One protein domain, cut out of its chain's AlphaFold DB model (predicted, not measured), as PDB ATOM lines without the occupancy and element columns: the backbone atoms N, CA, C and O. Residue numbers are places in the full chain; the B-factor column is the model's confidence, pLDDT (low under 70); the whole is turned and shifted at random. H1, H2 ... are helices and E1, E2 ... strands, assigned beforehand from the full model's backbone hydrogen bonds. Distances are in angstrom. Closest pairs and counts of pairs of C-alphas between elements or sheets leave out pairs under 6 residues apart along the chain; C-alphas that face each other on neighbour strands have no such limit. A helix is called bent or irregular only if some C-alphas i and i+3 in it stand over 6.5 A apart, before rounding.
ATOM      1  N   ARG A  10     -56.647  28.972  21.852       57.19
ATOM      2  CA  ARG A  10     -58.080  28.663  21.953       57.19
ATOM      3  C   ARG A  10     -58.534  27.650  20.900       57.19
ATOM      4  O   ARG A  10     -59.338  26.786  21.209       57.19
ATOM      5  N   GLU A  11     -58.021  27.757  19.678       61.81
ATOM      6  CA  GLU A  11     -58.324  26.798  18.608       61.81
ATOM      7  C   GLU A  11     -57.679  25.439  18.895       61.81
ATOM      8  O   GLU A  11     -58.281  24.406  18.627       61.81
ATOM      9  N   LEU A  12     -56.506  25.423  19.539       63.28
ATOM     10  CA  LEU A  12     -55.882  24.183  20.004       63.28
ATOM     11  C   LEU A  12     -56.688  23.499  21.119       63.28
ATOM     12  O   LEU A  12     -56.802  22.281  21.106       63.28
ATOM     13  N   GLU A  13     -57.276  24.245  22.059       61.19
ATOM     14  CA  GLU A  13     -58.150  23.682  23.109       61.19
ATOM     15  C   GLU A  13     -59.466  23.099  22.563       61.19
ATOM     16  O   GLU A  13     -60.070  22.250  23.214       61.19
ATOM     17  N   GLU A  14     -59.925  23.538  21.386       64.12
ATOM     18  CA  GLU A  14     -61.114  22.976  20.726       64.12
ATOM     19  C   GLU A  14     -60.825  21.629  20.037       64.12
ATOM     20  O   GLU A  14     -61.750  20.844  19.835       64.12
ATOM     21  N   ILE A  15     -59.559  21.354  19.700       67.06
ATOM     22  CA  ILE A  15     -59.129  20.162  18.946       67.06
ATOM     23  C   ILE A  15     -58.333  19.193  19.838       67.06
ATOM     24  O   ILE A  15     -58.180  18.023  19.492       67.06
ATOM     25  N   CYS A  16     -57.825  19.660  20.984       71.25
ATOM     26  CA  CYS A  16     -56.957  18.904  21.877       71.25
ATOM     27  C   CYS A  16     -57.437  18.914  23.334       71.25
ATOM     28  O   CYS A  16     -57.672  19.965  23.928       71.25
ATOM     29  N   GLU A  17     -57.456  17.738  23.957       70.38
ATOM     30  CA  GLU A  17     -57.700  17.549  25.387       70.38
ATOM     31  C   GLU A  17     -56.426  17.072  26.101       70.38
ATOM     32  O   GLU A  17     -55.583  16.385  25.527       70.38
ATOM     33  N   ALA A  18     -56.273  17.409  27.383       70.31
ATOM     34  CA  ALA A  18     -55.187  16.871  28.199       70.31
ATOM     35  C   ALA A  18     -55.572  15.500  28.777       70.31
ATOM     36  O   ALA A  18     -56.630  15.348  29.396       70.31
ATOM     37  N   ASP A  19     -54.693  14.511  28.632       72.38
ATOM     38  CA  ASP A  19     -54.859  13.212  29.273       72.38
ATOM     39  C   ASP A  19     -54.534  13.258  30.776       72.38
ATOM     40  O   ASP A  19     -54.135  14.278  31.347       72.38
ATOM     41  N   ARG A  20     -54.725  12.124  31.460       70.81
ATOM     42  CA  ARG A  20     -54.515  12.029  32.916       70.81
ATOM     43  C   ARG A  20     -53.055  12.200  33.344       70.81
ATOM     44  O   ARG A  20     -52.827  12.466  34.523       70.81
ATOM     45  N   ASP A  21     -52.115  12.057  32.417       78.00
ATOM     46  CA  ASP A  21     -50.677  12.181  32.642       78.00
ATOM     47  C   ASP A  21     -50.130  13.539  32.142       78.00
ATOM     48  O   ASP A  21     -48.946  13.832  32.311       78.00
ATOM     49  N   GLY A  22     -51.002  14.410  31.612       67.06
ATOM     50  CA  GLY A  22     -50.685  15.770  31.178       67.06
ATOM     51  C   GLY A  22     -50.200  15.884  29.730       67.06
ATOM     52  O   GLY A  22     -49.669  16.932  29.360       67.06
ATOM     53  N   TYR A  23     -50.364  14.839  28.917       63.12
ATOM     54  CA  TYR A  23     -50.077  14.878  27.482       63.12
ATOM     55  C   TYR A  23     -51.286  15.401  26.702       63.12
ATOM     56  O   TYR A  23     -52.428  15.084  27.029       63.12
ATOM     57  N   ALA A  24     -51.041  16.200  25.662       67.06
ATOM     58  CA  ALA A  24     -52.096  16.667  24.767       67.06
ATOM     59  C   ALA A  24     -52.494  15.544  23.794       67.06
ATOM     60  O   ALA A  24     -51.645  15.012  23.076       67.06
ATOM     61  N   ILE A  25     -53.778  15.197  23.776       69.31
ATOM     62  CA  ILE A  25     -54.411  14.300  22.809       69.31
ATOM     63  C   ILE A  25     -55.269  15.168  21.898       69.31
ATOM     64  O   ILE A  25     -56.222  15.777  22.368       69.31
ATOM     65  N   CYS A  26     -54.932  15.214  20.614       71.12
ATOM     66  CA  CYS A  26     -55.668  15.983  19.615       71.12
ATOM     67  C   CYS A  26     -56.458  15.054  18.692       71.12
ATOM     68  O   CYS A  26     -55.935  14.010  18.299       71.12
ATOM     69  N   ASP A  27     -57.681  15.446  18.329       64.81
ATOM     70  CA  ASP A  27     -58.527  14.701  17.387       64.81
ATOM     71  C   ASP A  27     -57.915  14.664  15.976       64.81
ATOM     72  O   ASP A  27     -58.016  13.645  15.291       64.81
ATOM     73  N   ASP A  28     -57.221  15.734  15.570       61.31
ATOM     74  CA  ASP A  28     -56.454  15.788  14.323       61.31
ATOM     75  C   ASP A  28     -55.143  16.573  14.499       61.31
ATOM     76  O   ASP A  28     -55.074  17.787  14.322       61.31
ATOM     77  N   TYR A  29     -54.083  15.862  14.894       53.88
ATOM     78  CA  TYR A  29     -52.739  16.436  15.054       53.88
ATOM     79  C   TYR A  29     -52.107  16.853  13.711       53.88
ATOM     80  O   TYR A  29     -51.182  17.662  13.692       53.88
ATOM     81  N   GLU A  30     -52.596  16.296  12.598       53.94
ATOM     82  CA  GLU A  30     -52.156  16.601  11.229       53.94
ATOM     83  C   GLU A  30     -53.149  17.516  10.497       53.94
ATOM     84  O   GLU A  30     -53.025  17.704   9.287       53.94
ATOM     85  N   GLY A  31     -54.115  18.094  11.221       56.16
ATOM     86  CA  GLY A  31     -55.171  18.918  10.654       56.16
ATOM     87  C   GLY A  31     -54.598  20.066   9.835       56.16
ATOM     88  O   GLY A  31     -53.973  20.986  10.365       56.16
ATOM     89  N   GLU A  32     -54.807  20.007   8.523       57.03
ATOM     90  CA  GLU A  32     -54.464  21.098   7.624       57.03
ATOM     91  C   GLU A  32     -55.423  22.262   7.892       57.03
ATOM     92  O   GLU A  32     -56.642  22.131   7.764       57.03
ATOM     93  N   ILE A  33     -54.875  23.412   8.285       64.25
ATOM     94  CA  ILE A  33     -55.661  24.633   8.444       64.25
ATOM     95  C   ILE A  33     -55.653  25.350   7.099       64.25
ATOM     96  O   ILE A  33     -54.614  25.834   6.643       64.25
ATOM     97  N   GLU A  34     -56.812  25.408   6.449       61.78
ATOM     98  CA  GLU A  34     -56.997  26.224   5.253       61.78
ATOM     99  C   GLU A  34     -57.033  27.701   5.661       61.78
ATOM    100  O   GLU A  34     -58.002  28.164   6.258       61.78
ATOM    101  N   ILE A  35     -55.968  28.435   5.338       68.44
ATOM    102  CA  ILE A  35     -55.864  29.880   5.564       68.44
ATOM    103  C   ILE A  35     -55.781  30.559   4.202       68.44
ATOM    104  O   ILE A  35     -55.053  30.108   3.307       68.44
ATOM    105  N   SER A  36     -56.551  31.627   4.012       72.25
ATOM    106  CA  SER A  36     -56.515  32.379   2.764       72.25
ATOM    107  C   SER A  36     -55.291  33.296   2.704       72.25
ATOM    108  O   SER A  36     -54.728  33.704   3.716       72.25
ATOM    109  N   ALA A  37     -54.859  33.659   1.496       71.62
ATOM    110  CA  ALA A  37     -53.676  34.506   1.325       71.62
ATOM    111  C   ALA A  37     -53.823  35.909   1.956       71.62
ATOM    112  O   ALA A  37     -52.816  36.557   2.218       71.62
ATOM    113  N   ASP A  38     -55.050  36.389   2.183       76.88
ATOM    114  CA  ASP A  38     -55.333  37.662   2.857       76.88
ATOM    115  C   ASP A  38     -55.296  37.584   4.391       76.88
ATOM    116  O   ASP A  38     -55.282  38.623   5.050       76.88
ATOM    117  N   GLU A  39     -55.236  36.377   4.952       74.38
ATOM    118  CA  GLU A  39     -55.113  36.123   6.391       74.38
ATOM    119  C   GLU A  39     -53.656  35.865   6.822       74.38
ATOM    120  O   GLU A  39     -53.370  35.780   8.017       74.38
ATOM    121  N   VAL A  40     -52.723  35.779   5.865       76.75
ATOM    122  CA  VAL A  40     -51.290  35.560   6.114       76.75
ATOM    123  C   VAL A  40     -50.519  36.872   5.976       76.75
ATOM    124  O   VAL A  40     -50.564  37.542   4.943       76.75
ATOM    125  N   GLU A  41     -49.763  37.229   7.012       82.88
ATOM    126  CA  GLU A  41     -48.752  38.284   6.933       82.88
ATOM    127  C   GLU A  41     -47.402  37.657   6.572       82.88
ATOM    128  O   GLU A  41     -46.888  36.833   7.323       82.88
ATOM    129  N   PHE A  42     -46.834  38.049   5.428       83.00
ATOM    130  CA  PHE A  42     -45.502  37.613   4.997       83.00
ATOM    131  C   PHE A  42     -44.453  38.644   5.395       83.00
ATOM    132  O   PHE A  42     -44.573  39.828   5.049       83.00
ATOM    133  N   ASP A  43     -43.403  38.196   6.074       87.31
ATOM    134  CA  ASP A  43     -42.191  38.983   6.210       87.31
ATOM    135  C   ASP A  43     -41.284  38.824   4.976       87.31
ATOM    136  O   ASP A  43     -41.593  38.124   4.012       87.31
ATOM    137  N   TYR A  44     -40.176  39.563   4.941       89.19
ATOM    138  CA  TYR A  44     -39.299  39.531   3.774       89.19
ATOM    139  C   TYR A  44     -38.566  38.188   3.614       89.19
ATOM    140  O   TYR A  44     -38.298  37.797   2.483       89.19
ATOM    141  N   VAL A  45     -38.262  37.491   4.714       91.12
ATOM    142  CA  VAL A  45     -37.620  36.169   4.683       91.12
ATOM    143  C   VAL A  45     -38.595  35.142   4.122       91.12
ATOM    144  O   VAL A  45     -38.213  34.377   3.242       91.12
ATOM    145  N   ASP A  46     -39.867  35.200   4.524       87.69
ATOM    146  CA  ASP A  46     -40.908  34.341   3.954       87.69
ATOM    147  C   ASP A  46     -41.010  34.523   2.432       87.69
ATOM    148  O   ASP A  46     -41.147  33.561   1.675       87.69
ATOM    149  N   LEU A  47     -40.915  35.770   1.955       90.94
ATOM    150  CA  LEU A  47     -40.922  36.063   0.522       90.94
ATOM    151  C   LEU A  47     -39.675  35.530  -0.191       90.94
ATOM    152  O   LEU A  47     -39.796  35.082  -1.330       90.94
ATOM    153  N   GLU A  48     -38.497  35.592   0.436       93.00
ATOM    154  CA  GLU A  48     -37.272  35.003  -0.117       93.00
ATOM    155  C   GLU A  48     -37.414  33.486  -0.263       93.00
ATOM    156  O   GLU A  48     -37.188  32.973  -1.357       93.00
ATOM    157  N   ASP A  49     -37.888  32.794   0.775       92.06
ATOM    158  CA  ASP A  49     -38.090  31.342   0.749       92.06
ATOM    159  C   ASP A  49     -39.118  30.930  -0.323       92.06
ATOM    160  O   ASP A  49     -38.878  30.003  -1.101       92.06
ATOM    161  N   ILE A  50     -40.235  31.663  -0.437       90.38
ATOM    162  CA  ILE A  50     -41.244  31.438  -1.486       90.38
ATOM    163  C   ILE A  50     -40.641  31.646  -2.877       90.38
ATOM    164  O   ILE A  50     -40.896  30.859  -3.792       90.38
ATOM    165  N   VAL A  51     -39.867  32.718  -3.067       93.31
ATOM    166  CA  VAL A  51     -39.233  32.987  -4.358       93.31
ATOM    167  C   VAL A  51     -38.233  31.890  -4.688       93.31
ATOM    168  O   VAL A  51     -38.273  31.396  -5.810       93.31
ATOM    169  N   ASP A  52     -37.393  31.461  -3.752       93.56
ATOM    170  CA  ASP A  52     -36.391  30.419  -3.982       93.56
ATOM    171  C   ASP A  52     -37.025  29.059  -4.317       93.56
ATOM    172  O   ASP A  52     -36.572  28.384  -5.246       93.56
ATOM    173  N   GLU A  53     -38.101  28.665  -3.628       94.38
ATOM    174  CA  GLU A  53     -38.791  27.394  -3.884       94.38
ATOM    175  C   GLU A  53     -39.573  27.406  -5.211       94.38
ATOM    176  O   GLU A  53     -39.561  26.415  -5.946       94.38
ATOM    177  N   TYR A  54     -40.214  28.530  -5.551       94.12
ATOM    178  CA  TYR A  54     -41.152  28.632  -6.678       94.12
ATOM    179  C   TYR A  54     -40.683  29.583  -7.790       94.12
ATOM    180  O   TYR A  54     -41.499  30.101  -8.558       94.12
ATOM    181  N   THR A  55     -39.373  29.826  -7.913       94.69
ATOM    182  CA  THR A  55     -38.808  30.817  -8.854       94.69
ATOM    183  C   THR A  55     -39.338  30.639 -10.278       94.69
ATOM    184  O   THR A  55     -39.722  31.618 -10.920       94.69
ATOM    185  N   GLU A  56     -39.341  29.408 -10.796       95.06
ATOM    186  CA  GLU A  56     -39.731  29.132 -12.185       95.06
ATOM    187  C   GLU A  56     -41.196  29.501 -12.448       95.06
ATOM    188  O   GLU A  56     -41.486  30.241 -13.393       95.06
ATOM    189  N   ASP A  57     -42.097  29.071 -11.564       96.38
ATOM    190  CA  ASP A  57     -43.530  29.347 -11.663       96.38
ATOM    191  C   ASP A  57     -43.818  30.845 -11.525       96.38
ATOM    192  O   ASP A  57     -44.588  31.420 -12.299       96.38
ATOM    193  N   ILE A  58     -43.150  31.516 -10.580       95.38
ATOM    194  CA  ILE A  58     -43.277  32.964 -10.387       95.38
ATOM    195  C   ILE A  58     -42.824  33.706 -11.648       95.38
ATOM    196  O   ILE A  58     -43.507  34.632 -12.090       95.38
ATOM    197  N   ILE A  59     -41.710  33.306 -12.268       94.94
ATOM    198  CA  ILE A  59     -41.248  33.911 -13.523       94.94
ATOM    199  C   ILE A  59     -42.278  33.704 -14.636       94.94
ATOM    200  O   ILE A  59     -42.569  34.656 -15.368       94.94
ATOM    201  N   GLU A  60     -42.849  32.507 -14.774       96.69
ATOM    202  CA  GLU A  60     -43.882  32.247 -15.779       96.69
ATOM    203  C   GLU A  60     -45.108  33.149 -15.568       96.69
ATOM    204  O   GLU A  60     -45.541  33.828 -16.507       96.69
ATOM    205  N   ILE A  61     -45.615  33.230 -14.334       95.62
ATOM    206  CA  ILE A  61     -46.742  34.097 -13.955       95.62
ATOM    207  C   ILE A  61     -46.419  35.562 -14.266       95.62
ATOM    208  O   ILE A  61     -47.214  36.266 -14.897       95.62
ATOM    209  N   LEU A  62     -45.226  36.032 -13.891       95.62
ATOM    210  CA  LEU A  62     -44.802  37.407 -14.143       95.62
ATOM    211  C   LEU A  62     -44.724  37.721 -15.640       95.62
ATOM    212  O   LEU A  62     -45.148  38.795 -16.066       95.62
ATOM    213  N   LEU A  63     -44.209  36.803 -16.456       94.44
ATOM    214  CA  LEU A  63     -44.100  36.994 -17.904       94.44
ATOM    215  C   LEU A  63     -45.449  36.918 -18.622       94.44
ATOM    216  O   LEU A  63     -45.620  37.565 -19.661       94.44
ATOM    217  N   LYS A  64     -46.387  36.129 -18.099       94.75
ATOM    218  CA  LYS A  64     -47.704  35.913 -18.696       94.75
ATOM    219  C   LYS A  64     -48.685  37.024 -18.334       94.75
ATOM    220  O   LYS A  64     -49.266  37.638 -19.231       94.75
ATOM    221  N   ASP A  65     -48.812  37.313 -17.043       95.56
ATOM    222  CA  ASP A  65     -49.912  38.116 -16.504       95.56
ATOM    223  C   ASP A  65     -49.453  39.499 -16.009       95.56
ATOM    224  O   ASP A  65     -50.229  40.455 -16.050       95.56
ATOM    225  N   HIS A  66     -48.173  39.654 -15.646       94.38
ATOM    226  CA  HIS A  66     -47.619  40.896 -15.071       94.38
ATOM    227  C   HIS A  66     -46.452  41.491 -15.873       94.38
ATOM    228  O   HIS A  66     -45.610  42.231 -15.353       94.38
ATOM    229  N   LYS A  67     -46.382  41.183 -17.172       93.69
ATOM    230  CA  LYS A  67     -45.230  41.528 -18.017       93.69
ATOM    231  C   LYS A  67     -44.909  43.022 -18.014       93.69
ATOM    232  O   LYS A  67     -43.745  43.414 -17.987       93.69
ATOM    233  N   LYS A  68     -45.939  43.872 -18.054       95.19
ATOM    234  CA  LYS A  68     -45.771  45.334 -18.120       95.19
ATOM    235  C   LYS A  68     -45.215  45.889 -16.814       95.19
ATOM    236  O   LYS A  68     -44.405  46.816 -16.828       95.19
ATOM    237  N   GLU A  69     -45.671  45.359 -15.690       95.44
ATOM    238  CA  GLU A  69     -45.205  45.697 -14.352       95.44
ATOM    239  C   GLU A  69     -43.739  45.286 -14.194       95.44
ATOM    240  O   GLU A  69     -42.924  46.112 -13.773       95.44
ATOM    241  N   LEU A  70     -43.392  44.073 -14.641       93.19
ATOM    242  CA  LEU A  70     -42.020  43.572 -14.662       93.19
ATOM    243  C   LEU A  70     -41.099  44.471 -15.504       93.19
ATOM    244  O   LEU A  70     -40.068  44.932 -15.016       93.19
ATOM    245  N   GLU A  71     -41.487  44.800 -16.739       93.62
ATOM    246  CA  GLU A  71     -40.719  45.698 -17.617       93.62
ATOM    247  C   GLU A  71     -40.491  47.075 -16.971       93.62
ATOM    248  O   GLU A  71     -39.380  47.610 -16.999       93.62
ATOM    249  N   ARG A  72     -41.519  47.650 -16.332       93.81
ATOM    250  CA  ARG A  72     -41.399  48.935 -15.622       93.81
ATOM    251  C   ARG A  72     -40.443  48.855 -14.436       93.81
ATOM    252  O   ARG A  72     -39.684  49.801 -14.219       93.81
ATOM    253  N   ALA A  73     -40.493  47.773 -13.661       92.50
ATOM    254  CA  ALA A  73     -39.592  47.564 -12.532       92.50
ATOM    255  C   ALA A  73     -38.133  47.464 -13.004       92.50
ATOM    256  O   ALA A  73     -37.267  48.158 -12.471       92.50
ATOM    257  N   LEU A  74     -37.881  46.699 -14.071       91.62
ATOM    258  CA  LEU A  74     -36.552  46.559 -14.672       91.62
ATOM    259  C   LEU A  74     -36.001  47.899 -15.173       91.62
ATOM    260  O   LEU A  74     -34.859  48.243 -14.871       91.62
ATOM    261  N   VAL A  75     -36.816  48.698 -15.871       93.06
ATOM    262  CA  VAL A  75     -36.403  50.035 -16.331       93.06
ATOM    263  C   VAL A  75     -36.008  50.924 -15.153       93.06
ATOM    264  O   VAL A  75     -34.964  51.574 -15.219       93.06
ATOM    265  N   LYS A  76     -36.798  50.940 -14.068       92.50
ATOM    266  CA  LYS A  76     -36.490  51.726 -12.860       92.50
ATOM    267  C   LYS A  76     -35.163  51.309 -12.229       92.50
ATOM    268  O   LYS A  76     -34.365  52.184 -11.898       92.50
ATOM    269  N   LEU A  77     -34.916  50.004 -12.105       88.56
ATOM    270  CA  LEU A  77     -33.663  49.467 -11.567       88.56
ATOM    271  C   LEU A  77     -32.458  49.841 -12.436       88.56
ATOM    272  O   LEU A  77     -31.395  50.143 -11.906       88.56
ATOM    273  N   MET A  78     -32.623  49.870 -13.760       82.44
ATOM    274  CA  MET A  78     -31.558  50.256 -14.691       82.44
ATOM    275  C   MET A  78     -31.301  51.769 -14.740       82.44
ATOM    276  O   MET A  78     -30.196  52.174 -15.079       82.44
ATOM    277  N   THR A  79     -32.292  52.608 -14.417       78.19
ATOM    278  CA  THR A  79     -32.128  54.078 -14.391       78.19
ATOM    279  C   THR A  79     -31.590  54.620 -13.068       78.19
ATOM    280  O   THR A  79     -31.083  55.735 -13.049       78.19
ATOM    281  N   HIS A  80     -31.692  53.857 -11.976       59.56
ATOM    282  CA  HIS A  80     -31.176  54.233 -10.651       59.56
ATOM    283  C   HIS A  80     -29.834  53.552 -10.319       59.56
ATOM    284  O   HIS A  80     -29.463  53.479  -9.148       59.56
ATOM    285  N   ARG A  81     -29.125  53.040 -11.333       52.25
ATOM    286  CA  ARG A  81     -27.826  52.372 -11.202       52.25
ATOM    287  C   ARG A  81     -26.684  53.239 -11.712       52.25
ATOM    288  O   ARG A  81     -26.899  53.956 -12.714       52.25
TER     289      ARG A  81
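AT A GLANCE: This is residues 10 to 81 of the 81 residues of an uncharacterized protein of Sulfolobus islandicus (strain M.14.25 / Kamchatka #1) (UniProt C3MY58). The model is a stretched chain with no common core: a small head at one end, made of the short helix H1 and the hairpin of E1 and E2, and a zigzag of helical pieces at the other end, with the bare link of residues 27 to 43 between them. The zigzag turns two corners, first inside the bent helix H2, between its arms H2a and H2b, then between H2b and H3. The printed part has 72 residues, with three named helices and two named strands in the order H1, E1, E2, H2, H3; the two-stranded sheet has the order E1 - E2 and is antiparallel, and the class is mostly helix. The whole is extended, with a radius of gyration of the C-alphas of 21.2 A, and it spans 67 by 25 by 20 A, a rod in outline.

HOW THE PARTS SIT: H1, residues 10 to 15, has a tight link to E1, residues 16 to 18. E1 and E2, residues 24 to 26, are a hairpin of antiparallel strands, with 150 degrees between their directions. N 17 and O 25 are within hydrogen-bond range at 2.8 A, as are N 25 and O 17 at 2.8 A. The closest C-alphas of H1 and E2 are those of Ile 15 and Cys 26, 5.5 A apart. By its hydrogen bonds H2 was assigned as one helix, residues 44 to 65, but it is bent: C-alphas 53 and 56 are 8.5 A apart. Its arms H2a, residues 44 to 53, and H2b, residues 56 to 65, stand about perpendicular, at 81 degrees. They are close but not clearly touching, with the closest C-alphas, those of Val 51 and Ile 58, 7.3 A apart. H3, residues 67 to 79, is about perpendicular to H2b, at 76 degrees. These two are close but not clearly touching, the closest C-alphas being those of Leu 62 and Leu 70, 6.8 A apart. H2a and H3 are apart, and H1 is apart from H2a, H2b and H3. In H1, H2a, H2b and H3 every O i to N i+4 pair is within hydrogen-bond range.

IN THESE COORDINATES: H1 begins at C-alpha 10, (-58.080, 28.663, 21.953), and is 9.1 A long. E1 measures 6.9 A and E2 6.3 A. H2a begins at C-alpha 44, (-39.299, 39.531, 3.774), and is 14.4 A long; H2b is 14.2 A long. H3 is 18.5 A long and ends at C-alpha 79, (-32.128, 54.078, -14.391).

THE WHOLE: The two C-alphas farthest apart, those of Arg 20 and Thr 79, are 67.1 A apart. The printed part has no cut. The link from E2 to H2 is long, with 17 residues, of which 32 to 41 stand free. The mean pLDDT of the printed part is 80.0; residues 10 to 15, 22 to 25, 27 to 35 and 80 to 81 are under 70.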